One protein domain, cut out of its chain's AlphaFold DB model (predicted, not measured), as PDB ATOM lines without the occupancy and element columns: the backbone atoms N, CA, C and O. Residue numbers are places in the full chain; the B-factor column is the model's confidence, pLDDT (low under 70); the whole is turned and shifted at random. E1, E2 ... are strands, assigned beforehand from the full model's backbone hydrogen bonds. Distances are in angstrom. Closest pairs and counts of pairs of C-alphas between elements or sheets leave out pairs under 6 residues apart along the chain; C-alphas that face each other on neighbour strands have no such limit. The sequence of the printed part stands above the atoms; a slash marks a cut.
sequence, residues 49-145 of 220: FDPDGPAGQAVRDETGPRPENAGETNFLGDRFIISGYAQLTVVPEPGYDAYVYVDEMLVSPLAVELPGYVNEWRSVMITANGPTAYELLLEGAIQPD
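What this domain is: This is residues 49 to 145 of the 220 residues of an uncharacterized protein of Haloferax sp. CBA1149 (UniProt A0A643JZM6). The domain is a small two-layered sandwich made by one twisted sheet folded over on itself: the long strands E2 and E7 fold back side by side, passing from one layer to the other. One layer holds E3, E6 and the first part of E2, with E4 beside E3 at its edge; the other holds E1, the first part of E7 and the last part of E2, with the short E5 beside E2. The printed part has 97 residues with seven named strands, E1 to E7 in chain order, and no named helix; its class is all strand. The seven strands make a branched sheet whose neighbour pairs are antiparallel. The whole is compact, with a radius of gyration of the C-alphas of 13.2 A and spans of 40 by 28 by 22 A.

How they stand to each other: E2, residues 76 to 92, has three neighbours and bends by 161 degrees. On one side of it lie E6, residues 122 to 128, beside residues 76 to 82, and E5, residues 112 to 114, beside residues 85 to 88. N 80 and O 124 are 2.8 A apart, and N 114 and O 86 are 3.0 A apart, both within hydrogen-bond range. On the other side lies E7, residues 132 to 144, which bends by 140 degrees at residue 141; N 83 and O 141 are within hydrogen-bond range at 2.8 A, as are N 91 and O 133 at 2.8 A. E1, residues 57 to 63, is an edge strand antiparallel to E7 at 154 degrees, with N 59 and O 136 within hydrogen-bond range at 2.9 A. E3, residues 98 to 102, is antiparallel to E6 at 169 degrees, with N 101 and O 125 within hydrogen-bond range at 2.8 A. E4, residues 105 to 107, forms a hairpin with E3, where N 107 and O 100 are within hydrogen-bond range at 2.8 A. The closest C-alphas of E1 and E2 are those of Thr 63 and Gly 77, 5.4 A apart. E1 and E3 are apart.

Where its parts are: E1 begins at C-alpha 57 (-35.376, -19.151, -22.197) and is 19.3 A long. E2 runs from C-alpha 76 (-30.048, -22.780, 0.705) past C-alpha 84 (-27.675, -12.591, -22.338) to C-alpha 92 (-39.446, -14.903, -0.417); its first and last C-alphas are 12.3 A apart. E3 measures 13.8 A, E4 6.4 A, E5 5.6 A, E6 19.9 A and E7 17.3 A.

The domain as a whole: The C-alphas of Glu 68 and Asn 119, the two farthest apart, are 41.8 A from each other. The printed part has no cut. The link from E1 to E2 is long, with 12 residues; that from E5 to E6 is short. Residues 109 to 118 have pLDDT under 70, against a mean of 88.6 for the printed part.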
ATOM      1  N   PHE A  49     -37.143 -23.879 -19.735       91.25
ATOM      2  CA  PHE A  49     -38.225 -23.906 -20.725       91.25
ATOM      3  C   PHE A  49     -38.217 -22.677 -21.648       91.25
ATOM      4  O   PHE A  49     -37.528 -21.692 -21.395       91.25
ATOM      5  N   ASP A  50     -38.979 -22.747 -22.743       91.75
ATOM      6  CA  ASP A  50     -39.194 -21.642 -23.691       91.75
ATOM      7  C   ASP A  50     -40.452 -20.849 -23.270       91.75
ATOM      8  O   ASP A  50     -41.557 -21.409 -23.312       91.75
ATOM      9  N   PRO A  51     -40.320 -19.609 -22.761       89.44
ATOM     10  CA  PRO A  51     -41.451 -18.809 -22.309       89.44
ATOM     11  C   PRO A  51     -42.183 -18.132 -23.478       89.44
ATOM     12  O   PRO A  51     -41.595 -17.740 -24.481       89.44
ATOM     13  N   ASP A  52     -43.480 -17.869 -23.316       82.38
ATOM     14  CA  ASP A  52     -44.199 -16.994 -24.245       82.38
ATOM     15  C   ASP A  52     -43.703 -15.542 -24.091       82.38
ATOM     16  O   ASP A  52     -44.010 -14.884 -23.094       82.38
ATOM     17  N   GLY A  53     -42.978 -14.993 -25.072       79.75
ATOM     18  CA  GLY A  53     -42.569 -13.586 -25.020       79.75
ATOM     19  C   GLY A  53     -41.293 -13.239 -25.789       79.75
ATOM     20  O   GLY A  53     -40.925 -13.943 -26.726       79.75
ATOM     21  N   PRO A  54     -40.653 -12.101 -25.449       77.81
ATOM     22  CA  PRO A  54     -39.365 -11.707 -26.024       77.81
ATOM     23  C   PRO A  54     -38.184 -12.513 -25.460       77.81
ATOM     24  O   PRO A  54     -37.176 -12.649 -26.150       77.81
ATOM     25  N   ALA A  55     -38.316 -13.061 -24.246       84.06
ATOM     26  CA  ALA A  55     -37.341 -13.983 -23.672       84.06
ATOM     27  C   ALA A  55     -37.285 -15.278 -24.495       84.06
ATOM     28  O   ALA A  55     -38.311 -15.757 -24.966       84.06
ATOM     29  N   GLY A  56     -36.083 -15.825 -24.672       86.56
ATOM     30  CA  GLY A  56     -35.860 -17.073 -25.407       86.56
ATOM     31  C   GLY A  56     -35.710 -18.298 -24.507       86.56
ATOM     32  O   GLY A  56     -35.795 -19.418 -25.002       86.56
ATOM     33  N   GLN A  57     -35.457 -18.098 -23.209       92.81
ATOM     34  CA  GLN A  57     -35.376 -19.151 -22.197       92.81
ATOM     35  C   GLN A  57     -35.856 -18.633 -20.838       92.81
ATOM     36  O   GLN A  57     -35.802 -17.429 -20.573       92.81
ATOM     37  N   ALA A  58     -36.321 -19.539 -19.983       92.94
ATOM     38  CA  ALA A  58     -36.741 -19.232 -18.627       92.94
ATOM     39  C   ALA A  58     -36.529 -20.405 -17.662       92.94
ATOM     40  O   ALA A  58     -36.545 -21.562 -18.082       92.94
ATOM     41  N   VAL A  59     -36.394 -20.075 -16.377       94.19
ATOM     42  CA  VAL A  59     -36.450 -20.998 -15.233       94.19
ATOM     43  C   VAL A  59     -37.480 -20.467 -14.238       94.19
ATOM     44  O   VAL A  59     -37.618 -19.252 -14.061       94.19
ATOM     45  N   ARG A  60     -38.237 -21.378 -13.628       94.25
ATOM     46  CA  ARG A  60     -39.142 -21.111 -12.509       94.25
ATOM     47  C   ARG A  60     -38.938 -22.205 -11.492       94.25
ATOM     48  O   ARG A  60     -39.186 -23.356 -11.848       94.25
ATOM     49  N   ASP A  61     -38.591 -21.819 -10.279       94.69
ATOM     50  CA  ASP A  61     -38.404 -22.784  -9.212       94.69
ATOM     51  C   ASP A  61     -38.623 -22.179  -7.815       94.69
ATOM     52  O   ASP A  61     -38.939 -20.985  -7.676       94.69
ATOM     53  N   GLU A  62     -38.527 -23.025  -6.792       93.69
ATOM     54  CA  GLU A  62     -38.567 -22.688  -5.375       93.69
ATOM     55  C   GLU A  62     -37.297 -23.176  -4.672       93.69
ATOM     56  O   GLU A  62     -37.043 -24.371  -4.615       93.69
ATOM     57  N   THR A  63     -36.579 -22.259  -4.026       94.50
ATOM     58  CA  THR A  63     -35.379 -22.574  -3.242       94.50
ATOM     59  C   THR A  63     -35.560 -22.241  -1.757       94.50
ATOM     60  O   THR A  63     -36.601 -21.721  -1.325       94.50
ATOM     61  N   GLY A  64     -34.525 -22.507  -0.962       94.38
ATOM     62  CA  GLY A  64     -34.489 -22.260   0.476       94.38
ATOM     63  C   GLY A  64     -35.006 -23.436   1.318       94.38
ATOM     64  O   GLY A  64     -35.691 -24.338   0.830       94.38
ATOM     65  N   PRO A  65     -34.703 -23.456   2.627       94.88
ATOM     66  CA  PRO A  65     -35.169 -24.516   3.511       94.88
ATOM     67  C   PRO A  65     -36.687 -24.494   3.688       94.88
ATOM     68  O   PRO A  65     -37.350 -23.455   3.652       94.88
ATOM     69  N   ARG A  66     -37.240 -25.667   4.004       91.88
ATOM     70  CA  ARG A  66     -38.643 -25.800   4.413       91.88
ATOM     71  C   ARG A  66     -38.928 -24.999   5.686       91.88
ATOM     72  O   ARG A  66     -38.025 -24.864   6.513       91.88
ATOM     73  N   PRO A  67     -40.179 -24.555   5.922       92.38
ATOM     74  CA  PRO A  67     -40.525 -23.708   7.066       92.38
ATOM     75  C   PRO A  67     -40.055 -24.225   8.432       92.38
ATOM     76  O   PRO A  67     -39.721 -23.427   9.304       92.38
ATOM     77  N   GLU A  68     -40.030 -25.545   8.642       91.94
ATOM     78  CA  GLU A  68     -39.555 -26.173   9.881       91.94
ATOM     79  C   GLU A  68     -38.049 -26.006  10.149       91.94
ATOM     80  O   GLU A  68     -37.646 -26.079  11.310       91.94
ATOM     81  N   ASN A  69     -37.260 -25.754   9.103       92.62
ATOM     82  CA  ASN A  69     -35.806 -25.582   9.134       92.62
ATOM     83  C   ASN A  69     -35.379 -24.157   8.730       92.62
ATOM     84  O   ASN A  69     -34.189 -23.882   8.615       92.62
ATOM     85  N   ALA A  70     -36.337 -23.262   8.488       93.56
ATOM     86  CA  ALA A  70     -36.105 -21.926   7.955       93.56
ATOM     87  C   ALA A  70     -35.837 -20.871   9.044       93.56
ATOM     88  O   ALA A  70     -36.202 -21.031  10.211       93.56
ATOM     89  N   GLY A  71     -35.279 -19.741   8.621       91.56
ATOM     90  CA  GLY A  71     -34.937 -18.573   9.419       91.56
ATOM     91  C   GLY A  71     -33.466 -18.535   9.823       91.56
ATOM     92  O   GLY A  71     -32.666 -19.392   9.454       91.56
ATOM     93  N   GLU A  72     -33.127 -17.513  10.609       90.88
ATOM     94  CA  GLU A  72     -31.773 -17.301  11.129       90.88
ATOM     95  C   GLU A  72     -30.729 -17.345   9.996       90.88
ATOM     96  O   GLU A  72     -30.863 -16.623   9.006       90.88
ATOM     97  N   THR A  73     -29.710 -18.188  10.146       92.75
ATOM     98  CA  THR A  73     -28.588 -18.356   9.225       92.75
ATOM     99  C   THR A  73     -28.737 -19.596   8.336       92.75
ATOM    100  O   THR A  73     -27.765 -20.067   7.757       92.75
ATOM    101  N   ASN A  74     -29.932 -20.157   8.179       95.50
ATOM    102  CA  ASN A  74     -30.131 -21.408   7.441       95.50
ATOM    103  C   ASN A  74     -30.377 -21.145   5.950       95.50
ATOM    104  O   ASN A  74     -31.520 -21.181   5.513       95.50
ATOM    105  N   PHE A  75     -29.341 -20.836   5.169       96.62
ATOM    106  CA  PHE A  75     -29.490 -20.516   3.744       96.62
ATOM    107  C   PHE A  75     -29.290 -21.741   2.844       96.62
ATOM    108  O   PHE A  75     -28.301 -22.457   2.980       96.62
ATOM    109  N   LEU A  76     -30.200 -21.922   1.890       96.75
ATOM    110  CA  LEU A  76     -30.048 -22.780   0.705       96.75
ATOM    111  C   LEU A  76     -30.313 -21.935  -0.542       96.75
ATOM    112  O   LEU A  76     -30.730 -20.778  -0.419       96.75
ATOM    113  N   GLY A  77     -30.047 -22.465  -1.723       95.81
ATOM    114  CA  GLY A  77     -30.074 -21.660  -2.930       95.81
ATOM    115  C   GLY A  77     -29.870 -22.470  -4.190       95.81
ATOM    116  O   GLY A  77     -29.559 -23.648  -4.111       95.81
ATOM    117  N   ASP A  78     -29.948 -21.774  -5.320       96.62
ATOM    118  CA  ASP A  78     -29.679 -22.349  -6.633       96.62
ATOM    119  C   ASP A  78     -28.759 -21.420  -7.426       96.62
ATOM    120  O   ASP A  78     -28.778 -20.183  -7.278       96.62
ATOM    121  N   ARG A  79     -27.978 -22.009  -8.331       95.75
ATOM    122  CA  ARG A  79     -26.987 -21.298  -9.137       95.75
ATOM    123  C   ARG A  79     -27.146 -21.606 -10.615       95.75
ATOM    124  O   ARG A  79     -27.226 -22.746 -11.051       95.75
ATOM    125  N   PHE A  80     -27.091 -20.559 -11.428       95.12
ATOM    126  CA  PHE A  80     -27.195 -20.640 -12.878       95.12
ATOM    127  C   PHE A  80     -26.024 -19.948 -13.557       95.12
ATOM    128  O   PHE A  80     -25.584 -18.868 -13.158       95.12
ATOM    129  N   ILE A  81     -25.583 -20.519 -14.673       93.44
ATOM    130  CA  ILE A  81     -24.677 -19.876 -15.616       93.44
ATOM    131  C   ILE A  81     -25.504 -19.301 -16.766       93.44
ATOM    132  O   ILE A  81     -26.192 -20.028 -17.483       93.44
ATOM    133  N   ILE A  82     -25.439 -17.983 -16.959       92.31
ATOM    134  CA  ILE A  82     -26.243 -17.268 -17.961       92.31
ATOM    135  C   ILE A  82     -25.383 -16.479 -18.942       92.31
ATOM    136  O   ILE A  82     -24.320 -15.975 -18.591       92.31
ATOM    137  N   SER A  83     -25.856 -16.306 -20.171       90.44
ATOM    138  CA  SER A  83     -25.314 -15.345 -21.131       90.44
ATOM    139  C   SER A  83     -26.451 -14.671 -21.880       90.44
ATOM    140  O   SER A  83     -27.204 -15.337 -22.584       90.44
ATOM    141  N   GLY A  84     -26.577 -13.352 -21.746       88.44
ATOM    142  CA  GLY A  84     -27.675 -12.591 -22.338       88.44
ATOM    143  C   GLY A  84     -28.228 -11.535 -21.392       88.44
ATOM    144  O   GLY A  84     -27.647 -11.271 -20.342       88.44
ATOM    145  N   TYR A  85     -29.334 -10.910 -21.789       87.44
ATOM    146  CA  TYR A  85     -30.080  -9.999 -20.919       87.44
ATOM    147  C   TYR A  85     -31.054 -10.804 -20.067       87.44
ATOM    148  O   TYR A  85     -31.825 -11.593 -20.616       87.44
ATOM    149  N   ALA A  86     -31.014 -10.602 -18.752       88.62
ATOM    150  CA  ALA A  86     -31.831 -11.356 -17.813       88.62
ATOM    151  C   ALA A  86     -32.744 -10.446 -16.999       88.62
ATOM    152  O   ALA A  86     -32.349  -9.349 -16.596       88.62
ATOM    153  N   GLN A  87     -33.935 -10.956 -16.715       90.06
ATOM    154  CA  GLN A  87     -34.865 -10.405 -15.750       90.06
ATOM    155  C   GLN A  87     -35.124 -11.465 -14.682       90.06
ATOM    156  O   GLN A  87     -35.681 -12.519 -14.979       90.06
ATOM    157  N   LEU A  88     -34.737 -11.168 -13.444       91.56
ATOM    158  CA  LEU A  88     -34.969 -12.043 -12.299       91.56
ATOM    159  C   LEU A  88     -36.020 -11.441 -11.365       91.56
ATOM    160  O   LEU A  88     -35.892 -10.290 -10.937       91.56
ATOM    161  N   THR A  89     -37.025 -12.237 -11.013       92.38
ATOM    162  CA  THR A  89     -37.980 -11.938  -9.942       92.38
ATOM    163  C   THR A  89     -37.795 -12.950  -8.824       92.38
ATOM    164  O   THR A  89     -37.902 -14.142  -9.080       92.38
ATOM    165  N   VAL A  90     -37.563 -12.482  -7.595       94.00
ATOM    166  CA  VAL A  90     -37.432 -13.323  -6.394       94.00
ATOM    167  C   VAL A  90     -38.506 -12.920  -5.389       94.00
ATOM    168  O   VAL A  90     -38.713 -11.729  -5.139       94.00
ATOM    169  N   VAL A  91     -39.217 -13.903  -4.841       94.56
ATOM    170  CA  VAL A  91     -40.363 -13.705  -3.948       94.56
ATOM    171  C   VAL A  91     -40.220 -14.614  -2.722       94.56
ATOM    172  O   VAL A  91     -40.764 -15.721  -2.719       94.56
ATOM    173  N   PRO A  92     -39.507 -14.165  -1.673       94.56
ATOM    174  CA  PRO A  92     -39.446 -14.903  -0.417       94.56
ATOM    175  C   PRO A  92     -40.794 -14.866   0.309       94.56
ATOM    176  O   PRO A  92     -41.522 -13.862   0.263       94.56
ATOM    177  N   GLU A  93     -41.129 -15.948   1.010       95.06
ATOM    178  CA  GLU A  93     -42.269 -15.951   1.923       95.06
ATOM    179  C   GLU A  93     -42.101 -14.895   3.045       95.06
ATOM    180  O   GLU A  93     -40.983 -14.559   3.448       95.06
ATOM    181  N   PRO A  94     -43.202 -14.329   3.585       94.19
ATOM    182  CA  PRO A  94     -43.113 -13.272   4.588       94.19
ATOM    183  C   PRO A  94     -42.335 -13.688   5.842       94.19
ATOM    184  O   PRO A  94     -42.763 -14.573   6.578       94.19
ATOM    185  N   GLY A  95     -41.266 -12.949   6.144       92.88
ATOM    186  CA  GLY A  95     -40.428 -13.185   7.322       92.88
ATOM    187  C   GLY A  95     -39.114 -13.906   7.027       92.88
ATOM    188  O   GLY A  95     -38.342 -14.085   7.964       92.88
ATOM    189  N   TYR A  96     -38.864 -14.257   5.765       95.06
ATOM    190  CA  TYR A  96     -37.594 -14.790   5.288       95.06
ATOM    191  C   TYR A  96     -36.857 -13.777   4.411       95.06
ATOM    192  O   TYR A  96     -37.458 -12.868   3.829       95.06
ATOM    193  N   ASP A  97     -35.548 -13.955   4.339       93.38
ATOM    194  CA  ASP A  97     -34.621 -13.175   3.541       93.38
ATOM    195  C   ASP A  97     -34.192 -13.982   2.315       93.38
ATOM    196  O   ASP A  97     -34.010 -15.199   2.381       93.38
ATOM    197  N   ALA A  98     -34.008 -13.277   1.201       94.00
ATOM    198  CA  ALA A  98     -33.414 -13.824  -0.006       94.00
ATOM    199  C   ALA A  98     -32.387 -12.847  -0.581       94.00
ATOM    200  O   ALA A  98     -32.609 -11.628  -0.610       94.00
ATOM    201  N   TYR A  99     -31.281 -13.395  -1.066       93.31
ATOM    202  CA  TYR A  99     -30.174 -12.667  -1.662       93.31
ATOM    203  C   TYR A  99     -29.916 -13.162  -3.079       93.31
ATOM    204  O   TYR A  99     -30.190 -14.306  -3.430       93.31
ATOM    205  N   VAL A 100     -29.401 -12.265  -3.912       93.12
ATOM    206  CA  VAL A 100     -29.002 -12.587  -5.280       93.12
ATOM    207  C   VAL A 100     -27.566 -12.140  -5.458       93.12
ATOM    208  O   VAL A 100     -27.235 -11.004  -5.119       93.12
ATOM    209  N   TYR A 101     -26.735 -12.999  -6.029       92.50
ATOM    210  CA  TYR A 101     -25.348 -12.706  -6.361       92.50
ATOM    211  C   TYR A 101     -25.145 -12.848  -7.861       92.50
ATOM    212  O   TYR A 101     -25.722 -13.728  -8.495       92.50
ATOM    213  N   VAL A 102     -24.322 -11.972  -8.426       91.12
ATOM    214  CA  VAL A 102     -23.898 -12.026  -9.827       91.12
ATOM    215  C   VAL A 102     -22.388 -12.021  -9.838       91.12
ATOM    216  O   VAL A 102     -21.799 -11.067  -9.331       91.12
ATOM    217  N   ASP A 103     -21.772 -13.062 -10.396       90.69
ATOM    218  CA  ASP A 103     -20.326 -13.287 -10.287       90.69
ATOM    219  C   ASP A 103     -19.846 -13.121  -8.835       90.69
ATOM    220  O   ASP A 103     -18.967 -12.315  -8.541       90.69
ATOM    221  N   GLU A 104     -20.501 -13.830  -7.911       90.69
ATOM    222  CA  GLU A 104     -20.187 -13.844  -6.472       90.69
ATOM    223  C   GLU A 104     -20.430 -12.514  -5.717       90.69
ATOM    224  O   GLU A 104     -20.244 -12.439  -4.497       90.69
ATOM    225  N   MET A 105     -20.921 -11.476  -6.405       88.62
ATOM    226  CA  MET A 105     -21.200 -10.153  -5.839       88.62
ATOM    227  C   MET A 105     -22.684  -9.963  -5.530       88.62
ATOM    228  O   MET A 105     -23.525 -10.067  -6.422       88.62
ATOM    229  N   LEU A 106     -23.005  -9.597  -4.285       89.19
ATOM    230  CA  LEU A 106     -24.377  -9.328  -3.847       89.19
ATOM    231  C   LEU A 106     -25.011  -8.175  -4.649       89.19
ATOM    232  O   LEU A 106     -24.465  -7.070  -4.722       89.19
ATOM    233  N   VAL A 107     -26.200  -8.414  -5.200       86.75
ATOM    234  CA  VAL A 107     -27.020  -7.432  -5.920       86.75
ATOM    235  C   VAL A 107     -28.388  -7.258  -5.258       86.75
ATOM    236  O   VAL A 107     -28.858  -8.091  -4.489       86.75
ATOM    237  N   SER A 108     -29.046  -6.130  -5.535       74.62
ATOM    238  CA  SER A 108     -30.374  -5.837  -4.983       74.62
ATOM    239  C   SER A 108     -31.427  -6.811  -5.538       74.62
ATOM    240  O   SER A 108     -31.610  -6.817  -6.750       74.62
ATOM    241  N   PRO A 109     -32.197  -7.533  -4.701       62.16
ATOM    242  CA  PRO A 109     -33.099  -8.612  -5.134       62.16
ATOM    243  C   PRO A 109     -34.387  -8.135  -5.836       62.16
ATOM    244  O   PRO A 109     -35.091  -8.921  -6.466       62.16
ATOM    245  N   LEU A 110     -34.726  -6.843  -5.746       54.03
ATOM    246  CA  LEU A 110     -35.923  -6.286  -6.382       54.03
ATOM    247  C   LEU A 110     -35.689  -6.049  -7.878       54.03
ATOM    248  O   LEU A 110     -35.164  -5.005  -8.255       54.03
ATOM    249  N   ALA A 111     -36.136  -7.011  -8.694       54.06
ATOM    250  CA  ALA A 111     -36.104  -6.997 -10.156       54.06
ATOM    251  C   ALA A 111     -34.706  -6.690 -10.704       54.06
ATOM    252  O   ALA A 111     -34.383  -5.555 -11.066       54.06
ATOM    253  N   VAL A 112     -33.866  -7.721 -10.761       62.78
ATOM    254  CA  VAL A 112     -32.535  -7.571 -11.337       62.78
ATOM    255  C   VAL A 112     -32.671  -7.571 -12.855       62.78
ATOM    256  O   VAL A 112     -32.872  -8.618 -13.469       62.78
ATOM    257  N   GLU A 113     -32.574  -6.390 -13.461       68.38
ATOM    258  CA  GLU A 113     -32.213  -6.280 -14.872       68.38
ATOM    259  C   GLU A 113     -30.698  -6.431 -14.969       68.38
ATOM    260  O   GLU A 113     -29.940  -5.502 -14.672       68.38
ATOM    261  N   LEU A 114     -30.244  -7.620 -15.351       67.19
ATOM    262  CA  LEU A 114     -28.825  -7.854 -15.566       67.19
ATOM    263  C   LEU A 114     -28.456  -7.278 -16.933       67.19
ATOM    264  O   LEU A 114     -28.976  -7.760 -17.947       67.19
ATOM    265  N   PRO A 115     -27.595  -6.240 -17.005       61.53
ATOM    266  CA  PRO A 115     -27.178  -5.696 -18.284       61.53
ATOM    267  C   PRO A 115     -26.579  -6.826 -19.114       61.53
ATOM    268  O   PRO A 115     -25.651  -7.510 -18.683       61.53
ATOM    269  N   GLY A 116     -27.147  -7.032 -20.301       55.53
ATOM    270  CA  GLY A 116     -26.770  -8.142 -21.156       55.53
ATOM    271  C   GLY A 116     -25.340  -7.976 -21.648       55.53
ATOM    272  O   GLY A 116     -25.080  -7.214 -22.580       55.53
ATOM    273  N   TYR A 117     -24.409  -8.716 -21.054       59.19
ATOM    274  CA  TYR A 117     -23.088  -8.914 -21.634       59.19
ATOM    275  C   TYR A 117     -23.222  -9.958 -22.737       59.19
ATOM    276  O   TYR A 117     -23.020 -11.154 -22.541       59.19
ATOM    277  N   VAL A 118     -23.654  -9.507 -23.914       66.44
ATOM    278  CA  VAL A 118     -23.821 -10.382 -25.077       66.44
ATOM    279  C   VAL A 118     -22.474 -11.050 -25.382       66.44
ATOM    280  O   VAL A 118     -21.507 -10.361 -25.714       66.44
ATOM    281  N   ASN A 119     -22.432 -12.387 -25.321       71.06
ATOM    282  CA  ASN A 119     -21.247 -13.254 -25.461       71.06
ATOM    283  C   ASN A 119     -20.323 -13.370 -24.236       71.06
ATOM    284  O   ASN A 119     -19.213 -13.888 -24.370       71.06
ATOM    285  N   GLU A 120     -20.754 -12.934 -23.058       85.75
ATOM    286  CA  GLU A 120     -20.078 -13.240 -21.798       85.75
ATOM    287  C   GLU A 120     -21.016 -14.067 -20.924       85.75
ATOM    288  O   GLU A 120     -22.227 -13.840 -20.905       85.75
ATOM    289  N   TRP A 121     -20.459 -15.061 -20.248       89.69
ATOM    290  CA  TRP A 121     -21.204 -15.917 -19.337       89.69
ATOM    291  C   TRP A 121     -20.978 -15.439 -17.902       89.69
ATOM    292  O   TRP A 121     -19.829 -15.188 -17.532       89.69
ATOM    293  N   ARG A 122     -22.037 -15.366 -17.105       89.75
ATOM    294  CA  ARG A 122     -22.062 -14.887 -15.717       89.75
ATOM    295  C   ARG A 122     -22.622 -15.974 -14.807       89.75
ATOM    296  O   ARG A 122     -23.441 -16.759 -15.286       89.75
ATOM    297  N   SER A 123     -22.210 -16.015 -13.541       92.94
ATOM    298  CA  SER A 123     -22.952 -16.779 -12.528       92.94
ATOM    299  C   SER A 123     -24.061 -15.912 -11.939       92.94
ATOM    300  O   SER A 123     -23.886 -14.707 -11.750       92.94
ATOM    301  N   VAL A 124     -25.216 -16.516 -11.684       93.88
ATOM    302  CA  VAL A 124     -26.305 -15.952 -10.887       93.88
ATOM    303  C   VAL A 124     -26.611 -16.957  -9.798       93.88
ATOM    304  O   VAL A 124     -26.914 -18.101 -10.109       93.88
ATOM    305  N   MET A 125     -26.529 -16.533  -8.547       94.75
ATOM    306  CA  MET A 125     -26.814 -17.370  -7.386       94.75
ATOM    307  C   MET A 125     -27.948 -16.734  -6.595       94.75
ATOM    308  O   MET A 125     -27.900 -15.536  -6.308       94.75
ATOM    309  N   ILE A 126     -28.974 -17.512  -6.282       94.75
ATOM    310  CA  ILE A 126     -30.154 -17.088  -5.529       94.75
ATOM    311  C   ILE A 126     -30.108 -17.859  -4.225       94.75
ATOM    312  O   ILE A 126     -30.119 -19.077  -4.256       94.75
ATOM    313  N   THR A 127     -30.045 -17.172  -3.092       95.38
ATOM    314  CA  THR A 127     -30.013 -17.825  -1.779       95.38
ATOM    315  C   THR A 127     -31.173 -17.334  -0.935       95.38
ATOM    316  O   THR A 127     -31.599 -16.184  -1.057       95.38
ATOM    317  N   ALA A 128     -31.704 -18.192  -0.074       96.12
ATOM    318  CA  ALA A 128     -32.790 -17.849   0.824       96.12
ATOM    319  C   ALA A 128     -32.716 -18.627   2.135       96.12
ATOM    320  O   ALA A 128     -32.377 -19.811   2.145       96.12
ATOM    321  N   ASN A 129     -33.107 -17.978   3.235       96.69
ATOM    322  CA  ASN A 129     -33.255 -18.643   4.533       96.69
ATOM    323  C   ASN A 129     -34.668 -19.175   4.794       96.69
ATOM    324  O   ASN A 129     -35.028 -19.465   5.928       96.69
ATOM    325  N   GLY A 130     -35.487 -19.306   3.757       96.81
ATOM    326  CA  GLY A 130     -36.805 -19.920   3.816       96.81
ATOM    327  C   GLY A 130     -37.407 -20.066   2.426       96.81
ATOM    328  O   GLY A 130     -36.774 -19.646   1.452       96.81
ATOM    329  N   PRO A 131     -38.627 -20.620   2.321       97.06
ATOM    330  CA  PRO A 131     -39.243 -20.906   1.032       97.06
ATOM    331  C   PRO A 131     -39.327 -19.651   0.167       97.06
ATOM    332  O   PRO A 131     -39.897 -18.629   0.574       97.06
ATOM    333  N   THR A 132     -38.731 -19.726  -1.016       95.69
ATOM    334  CA  THR A 132     -38.583 -18.585  -1.916       95.69
ATOM    335  C   THR A 132     -38.796 -19.017  -3.350       95.69
ATOM    336  O   THR A 132     -37.985 -19.738  -3.917       95.69
ATOM    337  N   ALA A 133     -39.865 -18.515  -3.961       95.62
ATOM    338  CA  ALA A 133     -40.113 -18.722  -5.380       95.62
ATOM    339  C   ALA A 133     -39.336 -17.700  -6.214       95.62
ATOM    340  O   ALA A 133     -39.238 -16.523  -5.838       95.62
ATOM    341  N   TYR A 134     -38.868 -18.101  -7.390       94.12
ATOM    342  CA  TYR A 134     -38.284 -17.174  -8.350       94.12
ATOM    343  C   TYR A 134     -38.638 -17.505  -9.802       94.12
ATOM    344  O   TYR A 134     -39.070 -18.599 -10.159       94.12
ATOM    345  N   GLU A 135     -38.479 -16.499 -10.657       93.88
ATOM    346  CA  GLU A 135     -38.567 -16.627 -12.107       93.88
ATOM    347  C   GLU A 135     -37.410 -15.860 -12.744       93.88
ATOM    348  O   GLU A 135     -37.269 -14.648 -12.548       93.88
ATOM    349  N   LEU A 136     -36.611 -16.571 -13.534       92.56
ATOM    350  CA  LEU A 136     -35.512 -16.023 -14.315       92.56
ATOM    351  C   LEU A 136     -35.871 -16.100 -15.796       92.56
ATOM    352  O   LEU A 136     -35.948 -17.185 -16.364       92.56
ATOM    353  N   LEU A 137     -36.091 -14.949 -16.427       92.06
ATOM    354  CA  LEU A 137     -36.346 -14.818 -17.861       92.06
ATOM    355  C   LEU A 137     -35.076 -14.343 -18.562       92.06
ATOM    356  O   LEU A 137     -34.446 -13.385 -18.111       92.06
ATOM    357  N   LEU A 138     -34.718 -14.967 -19.682       90.62
ATOM    358  CA  LEU A 138     -33.470 -14.681 -20.378       90.62
ATOM    359  C   LEU A 138     -33.660 -14.496 -21.889       90.62
ATOM    360  O   LEU A 138     -34.168 -15.361 -22.603       90.62
ATOM    361  N   GLU A 139     -33.150 -13.380 -22.403       90.19
ATOM    362  CA  GLU A 139     -32.845 -13.190 -23.822       90.19
ATOM    363  C   GLU A 139     -31.414 -13.679 -24.092       90.19
ATOM    364  O   GLU A 139     -30.464 -12.891 -24.146       90.19
ATOM    365  N   GLY A 140     -31.242 -15.000 -24.206       88.50
ATOM    366  CA  GLY A 140     -29.917 -15.610 -24.312       88.50
ATOM    367  C   GLY A 140     -29.886 -17.110 -24.021       88.50
ATOM    368  O   GLY A 140     -30.787 -17.834 -24.439       88.50
ATOM    369  N   ALA A 141     -28.825 -17.557 -23.346       89.88
ATOM    370  CA  ALA A 141     -28.597 -18.944 -22.944       89.88
ATOM    371  C   ALA A 141     -28.446 -19.085 -21.418       89.88
ATOM    372  O   ALA A 141     -27.665 -18.347 -20.819       89.88
ATOM    373  N   ILE A 142     -29.156 -20.032 -20.809       91.94
ATOM    374  CA  ILE A 142     -29.073 -20.399 -19.389       91.94
ATOM    375  C   ILE A 142     -28.703 -21.876 -19.241       91.94
ATOM    376  O   ILE A 142     -29.105 -22.716 -20.049       91.94
ATOM    377  N   GLN A 143     -27.937 -22.176 -18.199       92.75
ATOM    378  CA  GLN A 143     -27.579 -23.519 -17.777       92.75
ATOM    379  C   GLN A 143     -27.642 -23.598 -16.238       92.75
ATOM    380  O   GLN A 143     -27.015 -22.755 -15.595       92.75
ATOM    381  N   PRO A 144     -28.347 -24.587 -15.657       94.94
ATOM    382  CA  PRO A 144     -28.213 -24.933 -14.240       94.94
ATOM    383  C   PRO A 144     -26.762 -25.295 -13.898       94.94
ATOM    384  O   PRO A 144     -26.115 -26.034 -14.650       94.94
ATOM    385  N   ASP A 145     -26.231 -24.740 -12.813       95.00
ATOM    386  CA  ASP A 145     -24.870 -24.984 -12.336       95.00
ATOM    387  C   ASP A 145     -24.894 -26.002 -11.192       95.00
ATOM    388  O   ASP A 145     -24.999 -25.644 -10.024       95.00
TER     389      ASP A 145